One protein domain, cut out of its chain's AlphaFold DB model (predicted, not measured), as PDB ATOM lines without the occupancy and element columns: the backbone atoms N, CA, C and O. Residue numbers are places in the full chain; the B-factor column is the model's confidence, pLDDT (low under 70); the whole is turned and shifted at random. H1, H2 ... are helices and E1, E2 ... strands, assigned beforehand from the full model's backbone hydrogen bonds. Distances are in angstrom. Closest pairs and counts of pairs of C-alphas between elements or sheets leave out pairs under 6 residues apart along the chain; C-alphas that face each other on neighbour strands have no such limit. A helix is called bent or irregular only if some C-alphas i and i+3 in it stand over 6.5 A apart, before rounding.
ATOM      1  N   GLN A 200      10.991  43.193 -53.102       97.19
ATOM      2  CA  GLN A 200      12.313  43.818 -53.096       97.19
ATOM      3  C   GLN A 200      12.398  44.946 -52.070       97.19
ATOM      4  O   GLN A 200      13.354  44.995 -51.307       97.19
ATOM      5  N   SER A 201      11.385  45.809 -51.966       97.62
ATOM      6  CA  SER A 201      11.445  46.908 -51.004       97.62
ATOM      7  C   SER A 201      11.476  46.422 -49.553       97.62
ATOM      8  O   SER A 201      12.228  46.957 -48.742       97.62
ATOM      9  N   ILE A 202      10.737  45.358 -49.226       97.94
ATOM     10  CA  ILE A 202      10.809  44.708 -47.909       97.94
ATOM     11  C   ILE A 202      12.218  44.166 -47.651       97.94
ATOM     12  O   ILE A 202      12.775  44.377 -46.571       97.94
ATOM     13  N   ASP A 203      12.806  43.486 -48.635       97.00
ATOM     14  CA  ASP A 203      14.149  42.915 -48.523       97.00
ATOM     15  C   ASP A 203      15.217  44.006 -48.327       97.00
ATOM     16  O   ASP A 203      16.166  43.808 -47.567       97.00
ATOM     17  N   TYR A 204      15.031  45.187 -48.923       96.56
ATOM     18  CA  TYR A 204      15.889  46.351 -48.695       96.56
ATOM     19  C   TYR A 204      15.812  46.836 -47.249       96.56
ATOM     20  O   TYR A 204      16.852  46.986 -46.612       96.56
ATOM     21  N   VAL A 205      14.615  47.014 -46.679       97.31
ATOM     22  CA  VAL A 205      14.508  47.431 -45.268       97.31
ATOM     23  C   VAL A 205      15.161  46.413 -44.340       97.31
ATOM     24  O   VAL A 205      15.916  46.792 -43.449       97.31
ATOM     25  N   LYS A 206      14.937  45.115 -44.579       96.38
ATOM     26  CA  LYS A 206      15.586  44.045 -43.807       96.38
ATOM     27  C   LYS A 206      17.108  44.109 -43.908       96.38
ATOM     28  O   LYS A 206      17.785  43.905 -42.906       96.38
ATOM     29  N   ARG A 207      17.649  44.401 -45.094       95.69
ATOM     30  CA  ARG A 207      19.097  44.502 -45.315       95.69
ATOM     31  C   ARG A 207      19.712  45.720 -44.625       95.69
ATOM     32  O   ARG A 207      20.767  45.578 -44.022       95.69
ATOM     33  N   PHE A 208      19.080  46.887 -44.731       95.25
ATOM     34  CA  PHE A 208      19.638  48.141 -44.216       95.25
ATOM     35  C   PHE A 208      19.387  48.346 -42.719       95.25
ATOM     36  O   PHE A 208      20.282  48.807 -42.026       95.25
ATOM     37  N   PHE A 209      18.203  47.984 -42.219       96.00
ATOM     38  CA  PHE A 209      17.767  48.293 -40.849       96.00
ATOM     39  C   PHE A 209      17.301  47.066 -40.055       96.00
ATOM     40  O   PHE A 209      16.810  47.209 -38.936       96.00
ATOM     41  N   GLY A 210      17.436  45.848 -40.594       94.75
ATOM     42  CA  GLY A 210      16.994  44.630 -39.903       94.75
ATOM     43  C   GLY A 210      17.659  44.447 -38.538       94.75
ATOM     44  O   GLY A 210      16.975  44.159 -37.559       94.75
ATOM     45  N   TYR A 211      18.966  44.704 -38.460       95.56
ATOM     46  CA  TYR A 211      19.729  44.630 -37.212       95.56
ATOM     47  C   TYR A 211      19.249  45.650 -36.167       95.56
ATOM     48  O   TYR A 211      19.045  45.302 -35.002       95.56
ATOM     49  N   ASP A 212      19.005  46.895 -36.576       96.12
ATOM     50  CA  ASP A 212      18.552  47.957 -35.670       96.12
ATOM     51  C   ASP A 212      17.132  47.705 -35.161       96.12
ATOM     52  O   ASP A 212      16.829  47.936 -33.985       96.12
ATOM     53  N   ILE A 213      16.270  47.171 -36.029       95.88
ATOM     54  CA  ILE A 213      14.915  46.740 -35.679       95.88
ATOM     55  C   ILE A 213      14.963  45.610 -34.644       95.88
ATOM     56  O   ILE A 213      14.261  45.679 -33.633       95.88
ATOM     57  N   ASP A 214      15.814  44.605 -34.843       95.00
ATOM     58  CA  ASP A 214      15.958  43.493 -33.901       95.00
ATOM     59  C   ASP A 214      16.512  43.961 -32.549       95.00
ATOM     60  O   ASP A 214      15.979  43.606 -31.493       95.00
ATOM     61  N   ASN A 215      17.506  44.849 -32.558       95.19
ATOM     62  CA  ASN A 215      18.031  45.473 -31.343       95.19
ATOM     63  C   ASN A 215      16.986  46.315 -30.602       95.19
ATOM     64  O   ASN A 215      16.977  46.361 -29.367       95.19
ATOM     65  N   TYR A 216      16.114  47.009 -31.332       95.25
ATOM     66  CA  TYR A 216      14.993  47.739 -30.751       95.25
ATOM     67  C   TYR A 216      14.017  46.794 -30.040       95.25
ATOM     68  O   TYR A 216      13.715  47.022 -28.867       95.25
ATOM     69  N   LEU A 217      13.592  45.715 -30.701       94.62
ATOM     70  CA  LEU A 217      12.691  44.714 -30.119       94.62
ATOM     71  C   LEU A 217      13.303  44.032 -28.892       94.62
ATOM     72  O   LEU A 217      12.629  43.822 -27.883       94.62
ATOM     73  N   TYR A 218      14.599  43.741 -28.941       93.88
ATOM     74  CA  TYR A 218      15.316  43.151 -27.820       93.88
ATOM     75  C   TYR A 218      15.475  44.117 -26.637       93.88
ATOM     76  O   TYR A 218      15.372  43.722 -25.476       93.88
ATOM     77  N   ARG A 219      15.679  45.414 -26.899       93.56
ATOM     78  CA  ARG A 219      15.683  46.431 -25.838       93.56
ATOM     79  C   ARG A 219      14.322  46.523 -25.151       93.56
ATOM     80  O   ARG A 219      14.291  46.600 -23.925       93.56
ATOM     81  N   LEU A 220      13.230  46.485 -25.916       93.56
ATOM     82  CA  LEU A 220      11.877  46.483 -25.356       93.56
ATOM     83  C   LEU A 220      11.632  45.275 -24.453       93.56
ATOM     84  O   LEU A 220      11.112  45.447 -23.354       93.56
ATOM     85  N   ASP A 221      12.065  44.087 -24.873       93.44
ATOM     86  CA  ASP A 221      11.978  42.875 -24.053       93.44
ATOM     87  C   ASP A 221      12.701  43.050 -22.706       93.44
ATOM     88  O   ASP A 221      12.104  42.881 -21.640       93.44
ATOM     89  N   ARG A 222      13.949  43.542 -22.717       93.81
ATOM     90  CA  ARG A 222      14.684  43.833 -21.472       93.81
ATOM     91  C   ARG A 222      13.991  44.876 -20.591       93.81
ATOM     92  O   ARG A 222      14.061  44.791 -19.363       93.81
ATOM     93  N   GLU A 223      13.393  45.902 -21.187       93.50
ATOM     94  CA  GLU A 223      12.675  46.949 -20.452       93.50
ATOM     95  C   GLU A 223      11.386  46.425 -19.812       93.50
ATOM     96  O   GLU A 223      11.062  46.815 -18.687       93.50
ATOM     97  N   ASP A 224      10.670  45.529 -20.487       92.56
ATOM     98  CA  ASP A 224       9.476  44.884 -19.949       92.56
ATOM     99  C   ASP A 224       9.816  43.842 -18.875       92.56
ATOM    100  O   ASP A 224       9.132  43.791 -17.846       92.56
ATOM    101  N   ALA A 225      10.927  43.115 -19.026       92.06
ATOM    102  CA  ALA A 225      11.445  42.207 -18.005       92.06
ATOM    103  C   ALA A 225      11.741  42.934 -16.681       92.06
ATOM    104  O   ALA A 225      11.352  42.461 -15.611       92.06
ATOM    105  N   LYS A 226      12.329  44.141 -16.730       94.06
ATOM    106  CA  LYS A 226      12.542  44.990 -15.535       94.06
ATOM    107  C   LYS A 226      11.242  45.376 -14.822       94.06
ATOM    108  O   LYS A 226      11.267  45.682 -13.635       94.06
ATOM    109  N   LYS A 227      10.112  45.371 -15.533       92.75
ATOM    110  CA  LYS A 227       8.773  45.666 -14.999       92.75
ATOM    111  C   LYS A 227       8.018  44.399 -14.563       92.75
ATOM    112  O   LYS A 227       6.848  44.495 -14.196       92.75
ATOM    113  N   GLY A 228       8.654  43.223 -14.615       93.25
ATOM    114  CA  GLY A 228       8.046  41.936 -14.261       93.25
ATOM    115  C   GLY A 228       7.108  41.364 -15.330       93.25
ATOM    116  O   GLY A 228       6.219  40.578 -15.000       93.25
ATOM    117  N   TYR A 229       7.259  41.778 -16.591       95.25
ATOM    118  CA  TYR A 229       6.539  41.198 -17.725       95.25
ATOM    119  C   TYR A 229       7.440  40.245 -18.515       95.25
ATOM    120  O   TYR A 229       8.648  40.434 -18.597       95.25
ATOM    121  N   ILE A 230       6.820  39.245 -19.132       92.25
ATOM    122  CA  ILE A 230       7.395  38.392 -20.167       92.25
ATOM    123  C   ILE A 230       6.923  38.954 -21.507       92.25
ATOM    124  O   ILE A 230       5.709  39.056 -21.730       92.25
ATOM    125  N   LEU A 231       7.865  39.304 -22.382       94.31
ATOM    126  CA  LEU A 231       7.606  39.638 -23.777       94.31
ATOM    127  C   LEU A 231       8.207  38.541 -24.661       94.31
ATOM    128  O   LEU A 231       9.383  38.217 -24.563       94.31
ATOM    129  N   ILE A 232       7.392  37.953 -25.529       91.44
ATOM    130  CA  ILE A 232       7.856  37.012 -26.548       91.44
ATOM    131  C   ILE A 232       7.729  37.715 -27.886       91.44
ATOM    132  O   ILE A 232       6.618  38.036 -28.303       91.44
ATOM    133  N   ASN A 233       8.859  37.956 -28.545       90.00
ATOM    134  CA  ASN A 233       8.873  38.492 -29.900       90.00
ATOM    135  C   ASN A 233       8.610  37.361 -30.898       90.00
ATOM    136  O   ASN A 233       9.314  36.352 -30.882       90.00
ATOM    137  N   GLY A 234       7.570  37.521 -31.714       87.00
ATOM    138  CA  GLY A 234       7.234  36.597 -32.791       87.00
ATOM    139  C   GLY A 234       7.821  37.026 -34.131       87.00
ATOM    140  O   GLY A 234       8.749  37.839 -34.204       87.00
ATOM    141  N   ASP A 235       7.260  36.473 -35.202       91.94
ATOM    142  CA  ASP A 235       7.653  36.834 -36.556       91.94
ATOM    143  C   ASP A 235       7.284  38.288 -36.869       91.94
ATOM    144  O   ASP A 235       6.312  38.857 -36.362       91.94
ATOM    145  N   LYS A 236       8.095  38.906 -37.728       94.12
ATOM    146  CA  LYS A 236       7.838  40.251 -38.238       94.12
ATOM    147  C   LYS A 236       6.983  40.150 -39.493       94.12
ATOM    148  O   LYS A 236       7.438  39.627 -40.512       94.12
ATOM    149  N   GLU A 237       5.782  40.700 -39.430       95.56
ATOM    150  CA  GLU A 237       4.932  40.943 -40.582       95.56
ATOM    151  C   GLU A 237       5.382  42.215 -41.300       95.56
ATOM    152  O   GLU A 237       5.505  43.292 -40.706       95.56
ATOM    153  N   TRP A 238       5.626  42.081 -42.601       97.06
ATOM    154  CA  TRP A 238       6.087  43.161 -43.464       97.06
ATOM    155  C   TRP A 238       5.046  43.438 -44.531       97.06
ATOM    156  O   TRP A 238       4.667  42.534 -45.275       97.06
ATOM    157  N   ASN A 239       4.642  44.697 -44.653       96.75
ATOM    158  CA  ASN A 239       3.746  45.135 -45.714       96.75
ATOM    159  C   ASN A 239       4.409  46.230 -46.535       96.75
ATOM    160  O   ASN A 239       5.152  47.050 -46.007       96.75
ATOM    161  N   SER A 240       4.126  46.238 -47.834       97.44
ATOM    162  CA  SER A 240       4.706  47.188 -48.778       97.44
ATOM    163  C   SER A 240       3.640  47.725 -49.721       97.44
ATOM    164  O   SER A 240       2.891  46.965 -50.350       97.44
ATOM    165  N   ALA A 241       3.568  49.047 -49.811       96.19
ATOM    166  CA  ALA A 241       2.649  49.766 -50.678       96.19
ATOM    167  C   ALA A 241       3.396  50.856 -51.446       96.19
ATOM    168  O   ALA A 241       4.325  51.462 -50.924       96.19
ATOM    169  N   MET A 242       2.984  51.108 -52.686       93.75
ATOM    170  CA  MET A 242       3.562  52.191 -53.476       93.75
ATOM    171  C   MET A 242       3.078  53.539 -52.925       93.75
ATOM    172  O   MET A 242       1.886  53.709 -52.668       93.75
ATOM    173  N   PHE A 243       4.004  54.468 -52.730       91.88
ATOM    174  CA  PHE A 243       3.778  55.809 -52.209       91.88
ATOM    175  C   PHE A 243       4.703  56.775 -52.952       91.88
ATOM    176  O   PHE A 243       5.915  56.702 -52.783       91.88
ATOM    177  N   ASP A 244       4.122  57.638 -53.787       86.38
ATOM    178  CA  ASP A 244       4.822  58.688 -54.543       86.38
ATOM    179  C   ASP A 244       6.127  58.211 -55.219       86.38
ATOM    180  O   ASP A 244       7.229  58.622 -54.871       86.38
ATOM    181  N   ASN A 245       5.994  57.250 -56.143       89.44
ATOM    182  CA  ASN A 245       7.088  56.568 -56.860       89.44
ATOM    183  C   ASN A 245       8.088  55.768 -56.000       89.44
ATOM    184  O   ASN A 245       8.942  55.082 -56.551       89.44
ATOM    185  N   MET A 246       7.936  55.756 -54.679       94.69
ATOM    186  CA  MET A 246       8.687  54.913 -53.748       94.69
ATOM    187  C   MET A 246       7.797  53.809 -53.164       94.69
ATOM    188  O   MET A 246       6.598  53.719 -53.442       94.69
ATOM    189  N   PHE A 247       8.372  52.954 -52.321       97.69
ATOM    190  CA  PHE A 247       7.640  51.967 -51.537       97.69
ATOM    191  C   PHE A 247       7.647  52.332 -50.057       97.69
ATOM    192  O   PHE A 247       8.696  52.417 -49.425       97.69
ATOM    193  N   LEU A 248       6.458  52.488 -49.487       97.88
ATOM    194  CA  LEU A 248       6.247  52.575 -48.053       97.88
ATOM    195  C   LEU A 248       6.188  51.160 -47.478       97.88
ATOM    196  O   LEU A 248       5.262  50.397 -47.763       97.88
ATOM    197  N   VAL A 249       7.178  50.814 -46.665       98.00
ATOM    198  CA  VAL A 249       7.293  49.521 -45.999       98.00
ATOM    199  C   VAL A 249       6.973  49.681 -44.521       98.00
ATOM    200  O   VAL A 249       7.590  50.480 -43.814       98.00
ATOM    201  N   THR A 250       6.013  48.907 -44.033       97.62
ATOM    202  CA  THR A 250       5.642  48.857 -42.619       97.62
ATOM    203  C   THR A 250       6.052  47.520 -42.023       97.62
ATOM    204  O   THR A 250       6.011  46.485 -42.693       97.62
ATOM    205  N   CYS A 251       6.466  47.549 -40.759       96.25
ATOM    206  CA  CYS A 251       6.858  46.356 -40.022       96.25
ATOM    207  C   CYS A 251       6.122  46.291 -38.687       96.25
ATOM    208  O   CYS A 251       6.104  47.267 -37.926       96.25
ATOM    209  N   VAL A 252       5.547  45.130 -38.394       96.44
ATOM    210  CA  VAL A 252       4.883  44.822 -37.125       96.44
ATOM    211  C   VAL A 252       5.365  43.458 -36.655       96.44
ATOM    212  O   VAL A 252       5.302  42.492 -37.399       96.44
ATOM    213  N   SER A 253       5.881  43.379 -35.436       95.88
ATOM    214  CA  SER A 253       6.223  42.113 -34.788       95.88
ATOM    215  C   SER A 253       4.975  41.542 -34.123       95.88
ATOM    216  O   SER A 253       4.356  42.242 -33.314       95.88
ATOM    217  N   ASP A 254       4.623  40.291 -34.430       94.44
ATOM    218  CA  ASP A 254       3.543  39.558 -33.754       94.44
ATOM    219  C   ASP A 254       4.009  39.080 -32.372       94.44
ATOM    220  O   ASP A 254       4.284  37.906 -32.120       94.44
ATOM    221  N   SER A 255       4.205  40.038 -31.468       94.56
ATOM    222  CA  SER A 255       4.690  39.764 -30.122       94.56
ATOM    223  C   SER A 255       3.539  39.420 -29.171       94.56
ATOM    224  O   SER A 255       2.380  39.782 -29.376       94.56
ATOM    225  N   LYS A 256       3.858  38.726 -28.077       95.69
ATOM    226  CA  LYS A 256       2.922  38.416 -26.986       95.69
ATOM    227  C   LYS A 256       3.480  38.893 -25.658       95.69
ATOM    228  O   LYS A 256       4.670  38.739 -25.403       95.69
ATOM    229  N   ARG A 257       2.618  39.417 -24.785       95.75
ATOM    230  CA  ARG A 257       3.019  39.987 -23.490       95.75
ATOM    231  C   ARG A 257       2.130  39.508 -22.342       95.75
ATOM    232  O   ARG A 257       0.918  39.397 -22.504       95.75
ATOM    233  N   GLY A 258       2.716  39.260 -21.169       95.50
ATOM    234  CA  GLY A 258       2.008  38.824 -19.954       95.50
ATOM    235  C   GLY A 258       2.903  38.864 -18.711       95.50
ATOM    236  O   GLY A 258       4.084  39.156 -18.829       95.50
ATOM    237  N   LYS A 259       2.372  38.600 -17.508       92.69
ATOM    238  CA  LYS A 259       3.192  38.485 -16.271       92.69
ATOM    239  C   LYS A 259       3.695  37.061 -16.023       92.69
ATOM    240  O   LYS A 259       4.703  36.847 -15.365       92.69
ATOM    241  N   THR A 260       2.969  36.087 -16.553       91.25
ATOM    242  CA  THR A 260       3.285  34.657 -16.539       91.25
ATOM    243  C   THR A 260       3.022  34.071 -17.922       91.25
ATOM    244  O   THR A 260       2.258  34.647 -18.704       91.25
ATOM    245  N   GLN A 261       3.592  32.901 -18.208       87.75
ATOM    246  CA  GLN A 261       3.408  32.201 -19.483       87.75
ATOM    247  C   GLN A 261       1.924  31.932 -19.803       87.75
ATOM    248  O   GLN A 261       1.496  32.101 -20.941       87.75
ATOM    249  N   ASN A 262       1.110  31.635 -18.783       90.62
ATOM    250  CA  ASN A 262      -0.329  31.378 -18.930       90.62
ATOM    251  C   ASN A 262      -1.169  32.653 -19.141       90.62
ATOM    252  O   ASN A 262      -2.365  32.566 -19.399       90.62
ATOM    253  N   SER A 263      -0.567  33.840 -19.010       93.25
ATOM    254  CA  SER A 263      -1.249  35.139 -19.137       93.25
ATOM    255  C   SER A 263      -0.860  35.921 -20.396       93.25
ATOM    256  O   SER A 263      -1.216  37.094 -20.517       93.25
ATOM    257  N   LEU A 264      -0.109  35.301 -21.314       94.50
ATOM    258  CA  LEU A 264       0.346  35.932 -22.552       94.50
ATOM    259  C   LEU A 264      -0.840  36.284 -23.459       94.50
ATOM    260  O   LEU A 264      -1.634  35.418 -23.825       94.50
ATOM    261  N   LYS A 265      -0.929  37.553 -23.863       95.44
ATOM    262  CA  LYS A 265      -1.905  38.051 -24.846       95.44
ATOM    263  C   LYS A 265      -1.188  38.659 -26.056       95.44
ATOM    264  O   LYS A 265      -0.055  39.115 -25.889       95.44
ATOM    265  N   PRO A 266      -1.826  38.685 -27.244       95.81
ATOM    266  CA  PRO A 266      -1.295  39.391 -28.407       95.81
ATOM    267  C   PRO A 266      -0.955  40.843 -28.063       95.81
ATOM    268  O   PRO A 266      -1.746  41.548 -27.433       95.81
ATOM    269  N   TYR A 267       0.241  41.260 -28.450       94.88
ATOM    270  CA  TYR A 267       0.788  42.585 -28.209       94.88
ATOM    271  C   TYR A 267       1.644  42.987 -29.419       94.88
ATOM    272  O   TYR A 267       2.868  42.880 -29.361       94.88
ATOM    273  N   PRO A 268       1.017  43.397 -30.536       94.81
ATOM    274  CA  PRO A 268       1.746  43.733 -31.750       94.81
ATOM    275  C   PRO A 268       2.664  44.935 -31.511       94.81
ATOM    276  O   PRO A 268       2.228  45.977 -31.013       94.81
ATOM    277  N   ILE A 269       3.938  44.801 -31.880       95.69
ATOM    278  CA  ILE A 269       4.934  45.867 -31.731       95.69
ATOM    279  C   ILE A 269       5.280  46.424 -33.105       95.69
ATOM    280  O   ILE A 269       5.896  45.759 -33.936       95.69
ATOM    281  N   HIS A 270       4.926  47.685 -33.342       95.56
ATOM    282  CA  HIS A 270       5.352  48.390 -34.546       95.56
ATOM    283  C   HIS A 270       6.873  48.583 -34.540       95.56
ATOM    284  O   HIS A 270       7.456  48.981 -33.533       95.56
ATOM    285  N   CYS A 271       7.505  48.335 -35.684       93.75
ATOM    286  CA  CYS A 271       8.953  48.441 -35.885       93.75
ATOM    287  C   CYS A 271       9.314  49.583 -36.853       93.75
ATOM    288  O   CYS A 271      10.343  49.555 -37.526       93.75
ATOM    289  N   GLY A 272       8.433  50.581 -36.951       95.00
ATOM    290  CA  GLY A 272       8.607  51.745 -37.811       95.00
ATOM    291  C   GLY A 272       7.981  51.613 -39.200       95.00
ATOM    292  O   GLY A 272       7.469  50.565 -39.602       95.00
ATOM    293  N   ILE A 273       7.999  52.740 -39.905       97.50
ATOM    294  CA  ILE A 273       7.603  52.876 -41.304       97.50
ATOM    295  C   ILE A 273       8.809  53.417 -42.066       97.50
ATOM    296  O   ILE A 273       9.426  54.395 -41.633       97.50
ATOM    297  N   TRP A 274       9.118  52.797 -43.194       97.69
ATOM    298  CA  TRP A 274      10.329  53.023 -43.971       97.69
ATOM    299  C   TRP A 274       9.945  53.366 -45.406       97.69
ATOM    300  O   TRP A 274       9.064  52.729 -45.976       97.69
ATOM    301  N   LEU A 275      10.578  54.379 -45.983       97.50
ATOM    302  CA  LEU A 275      10.461  54.684 -47.404       97.50
ATOM    303  C   LEU A 275      11.629  54.033 -48.131       97.50
ATOM    304  O   LEU A 275      12.773  54.173 -47.703       97.50
ATOM    305  N   VAL A 276      11.330  53.326 -49.211       97.81
ATOM    306  CA  VAL A 276      12.313  52.631 -50.035       97.81
ATOM    307  C   VAL A 276      12.222  53.145 -51.455       97.81
ATOM    308  O   VAL A 276      11.186  53.011 -52.108       97.81
ATOM    309  N   ASP A 277      13.329  53.681 -51.936       96.50
ATOM    310  CA  ASP A 277      13.518  54.020 -53.335       96.50
ATOM    311  C   ASP A 277      14.342  52.902 -53.982       96.50
ATOM    312  O   ASP A 277      15.529  52.732 -53.681       96.50
ATOM    313  N   LEU A 278      13.687  52.098 -54.823       94.81
ATOM    314  CA  LEU A 278      14.334  50.977 -55.506       94.81
ATOM    315  C   LEU A 278      15.262  51.440 -56.634       94.81
ATOM    316  O   LEU A 278      16.230  50.742 -56.918       94.81
ATOM    317  N   ASP A 279      15.005  52.600 -57.239       93.31
ATOM    318  CA  ASP A 279      15.821  53.119 -58.340       93.31
ATOM    319  C   ASP A 279      17.146  53.661 -57.797       93.31
ATOM    320  O   ASP A 279      18.224  53.358 -58.315       93.31
ATOM    321  N   ASN A 280      17.078  54.393 -56.683       93.44
ATOM    322  CA  ASN A 280      18.254  54.944 -56.011       93.44
ATOM    323  C   ASN A 280      18.880  53.993 -54.980       93.44
ATOM    324  O   ASN A 280      19.910  54.319 -54.389       93.44
ATOM    325  N   ASN A 281      18.294  52.811 -54.768       92.50
ATOM    326  CA  ASN A 281      18.732  51.821 -53.781       92.50
ATOM    327  C   ASN A 281      18.830  52.374 -52.347       92.50
ATOM    328  O   ASN A 281      19.738  52.007 -51.597       92.50
ATOM    329  N   THR A 282      17.904  53.251 -51.957       94.38
ATOM    330  CA  THR A 282      17.930  53.900 -50.638       94.38
ATOM    331  C   THR A 282      16.764  53.471 -49.762       94.38
ATOM    332  O   THR A 282      15.680  53.133 -50.240       94.38
ATOM    333  N   VAL A 283      16.996  53.491 -48.448       96.62
ATOM    334  CA  VAL A 283      15.971  53.277 -47.426       96.62
ATOM    335  C   VAL A 283      16.073  54.405 -46.410       96.62
ATOM    336  O   VAL A 283      17.148  54.637 -45.859       96.62
ATOM    337  N   VAL A 284      14.967  55.100 -46.145       95.50
ATOM    338  CA  VAL A 284      14.925  56.217 -45.192       95.50
ATOM    339  C   VAL A 284      13.808  56.040 -44.159       95.50
ATOM    340  O   VAL A 284      12.715  55.566 -44.488       95.50
ATOM    341  N   PRO A 285      14.039  56.420 -42.890       96.69
ATOM    342  CA  PRO A 285      13.018  56.331 -41.855       96.69
ATOM    343  C   PRO A 285      11.910  57.371 -42.084       96.69
ATOM    344  O   PRO A 285      12.158  58.579 -42.092       96.69
ATOM    345  N   HIS A 286      10.666  56.910 -42.229       96.00
ATOM    346  CA  HIS A 286       9.529  57.775 -42.552       96.00
ATOM    347  C   HIS A 286       8.866  58.365 -41.301       96.00
ATOM    348  O   HIS A 286       8.640  59.572 -41.221       96.00
ATOM    349  N   ASN A 287       8.583  57.532 -40.294       96.12
ATOM    350  CA  ASN A 287       7.912  57.964 -39.065       96.12
ATOM    351  C   ASN A 287       8.887  58.175 -37.891       96.12
ATOM    352  O   ASN A 287      10.046  57.765 -37.934       96.12
ATOM    353  N   ALA A 288       8.410  58.818 -36.818       96.19
ATOM    354  CA  ALA A 288       9.223  59.120 -35.632       96.19
ATOM    355  C   ALA A 288       9.869  57.867 -35.016       96.19
ATOM    356  O   ALA A 288      11.023  57.911 -34.598       96.19
ATOM    357  N   LEU A 289       9.151  56.738 -35.021       95.81
ATOM    358  CA  LEU A 289       9.663  55.472 -34.509       95.81
ATOM    359  C   LEU A 289      10.811  54.919 -35.362       95.81
ATOM    360  O   LEU A 289      11.846  54.563 -34.812       95.81
ATOM    361  N   ALA A 290      10.676  54.894 -36.692       96.44
ATOM    362  CA  ALA A 290      11.765  54.478 -37.577       96.44
ATOM    363  C   ALA A 290      12.995  55.382 -37.409       96.44
ATOM    364  O   ALA A 290      14.117  54.889 -37.357       96.44
ATOM    365  N   LYS A 291      12.791  56.697 -37.237       96.75
ATOM    366  CA  LYS A 291      13.884  57.645 -36.964       96.75
ATOM    367  C   LYS A 291      14.582  57.325 -35.643       96.75
ATOM    368  O   LYS A 291      15.801  57.330 -35.592       96.75
ATOM    369  N   GLN A 292      13.827  57.003 -34.594       95.12
ATOM    370  CA  GLN A 292      14.384  56.596 -33.303       95.12
ATOM    371  C   GLN A 292      15.162  55.274 -33.385       95.12
ATOM    372  O   GLN A 292      16.162  55.114 -32.688       95.12
ATOM    373  N   ILE A 293      14.688  54.324 -34.195       94.94
ATOM    374  CA  ILE A 293      15.368  53.043 -34.423       94.94
ATOM    375  C   ILE A 293      16.687  53.274 -35.170       94.94
ATOM    376  O   ILE A 293      17.700  52.724 -34.755       94.94
ATOM    377  N   ALA A 294      16.683  54.128 -36.200       91.69
ATOM    378  CA  ALA A 294      17.842  54.415 -37.047       91.69
ATOM    379  C   ALA A 294      18.872  55.388 -36.437       91.69
ATOM    380  O   ALA A 294      20.014  55.416 -36.877       91.69
ATOM    381  N   ALA A 295      18.494  56.222 -35.464       84.50
ATOM    382  CA  ALA A 295      19.361  57.260 -34.890       84.50
ATOM    383  C   ALA A 295      20.374  56.735 -33.848       84.50
ATOM    384  O   ALA A 295      20.725  57.471 -32.922       84.50
ATOM    385  N   LYS A 296      20.794  55.470 -33.942       60.38
ATOM    386  CA  LYS A 296      21.663  54.816 -32.957       60.38
ATOM    387  C   LYS A 296      22.970  54.330 -33.547       60.38
ATOM    388  O   LYS A 296      22.932  53.758 -34.651       60.38
TER     389      LYS A 296
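Overview. This is residues 200 to 296 of the 296 residues of an uncharacterized protein of Elusimicrobium minutum (strain Pei191) (UniProt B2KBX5). A twisted, four-stranded sheet, E2 E3 E5 E6, has a long bent helix, H1, packed over one face, and no named helix covers the other face. A small two-strand ladder, E1 and E4, extends the elongated body at one end, under the far part of H1, while the short helix H2 sits beside the sheet at its own level. The printed part has 97 residues with two named helices and six named strands, in the order H1 E1 E2 E3 E4 E5 E6 H2, and both sheets are antiparallel. The class is mixed, helices and strands; the whole is only just compact, close to loose, with a radius of gyration of the C-alphas of 14.6 A and spans of 47 by 24 by 19 A.

Along the chain. Begin with the large sheet: E2 is residues 236 to 243, 21.3 A long, E3 residues 246 to 253, 23.0 A, E5 residues 269 to 277, 24.6 A, and E6 residues 282 to 285. Find C-alpha 269 at (4.934, 45.867, -31.731), where E5 begins. The small sheet has E1, residues 230 to 232, and E4, residues 256 to 258. Find C-alpha 200 at (12.313, 43.818, -53.096); from there H1 runs to residue 225, assigned as one helix by its hydrogen bonds but bent, with C-alphas 208 and 211 7.8 A apart. Its arms are H1a, residues 200 to 208, 12.3 A, and H1b, residues 211 to 225, 21.1 A. H2, residues 288 to 294, ends at C-alpha 294, (17.842, 54.415, -37.047).

Arrangement. In the sheet E2 E3 E5 E6, E2 and E6 are edge strands. Look at the hairpin E2 and E3 for N 239 and O 250, 3.0 A apart; at E3 and E5 for N 249 and O 274, 2.8 A; at the hairpin E5 and E6 for N 275 and O 284, 2.9 A. H1a and H1b, at a steep tilt of 67 degrees, lie on the same face, forming two layers, helices on one face of a sheet. The closest C-alphas of H1a and E5 are those of Ser 201 and Val 276, 5.9 A. H1b, at a height over the sheet of 10.2 A, is over E3 and E5 and runs along the strands, at 13 degrees to E5 on the local plane; its closest C-alpha pair with E5 is Ile 213 and Cys 271, 6.2 A. H2 stands at the sheet's level, with the C-alphas of Ala 290 and Gly 272 of E5 closest, 4.2 A. With residues 212 to 216 alone H1b touches H2, closest at the C-alphas of Asp 212 and Ile 293, 6.1 A; at 71 degrees they are only just about perpendicular. E3 runs on into E4 across a break of 2 residues, at 35 degrees. E4 is antiparallel to E1, with N 230 and O 258 2.8 A apart, within hydrogen-bond range. The closest C-alphas of H1b and E1 are those of Asp 221 and Leu 231, 5.4 A. In H1a, H1b and H2 every O i to N i+4 pair is within hydrogen-bond range.

Size, cuts and confidence. The two C-alphas farthest apart are those of Asn 262 and Asp 279, 47.8 A. The printed part has no cut, and no link is long; E4 to E5 is short, the others tight. Residue 296, the chain's last, is the one printed residue with pLDDT under 70; the mean of the printed part is 94.3.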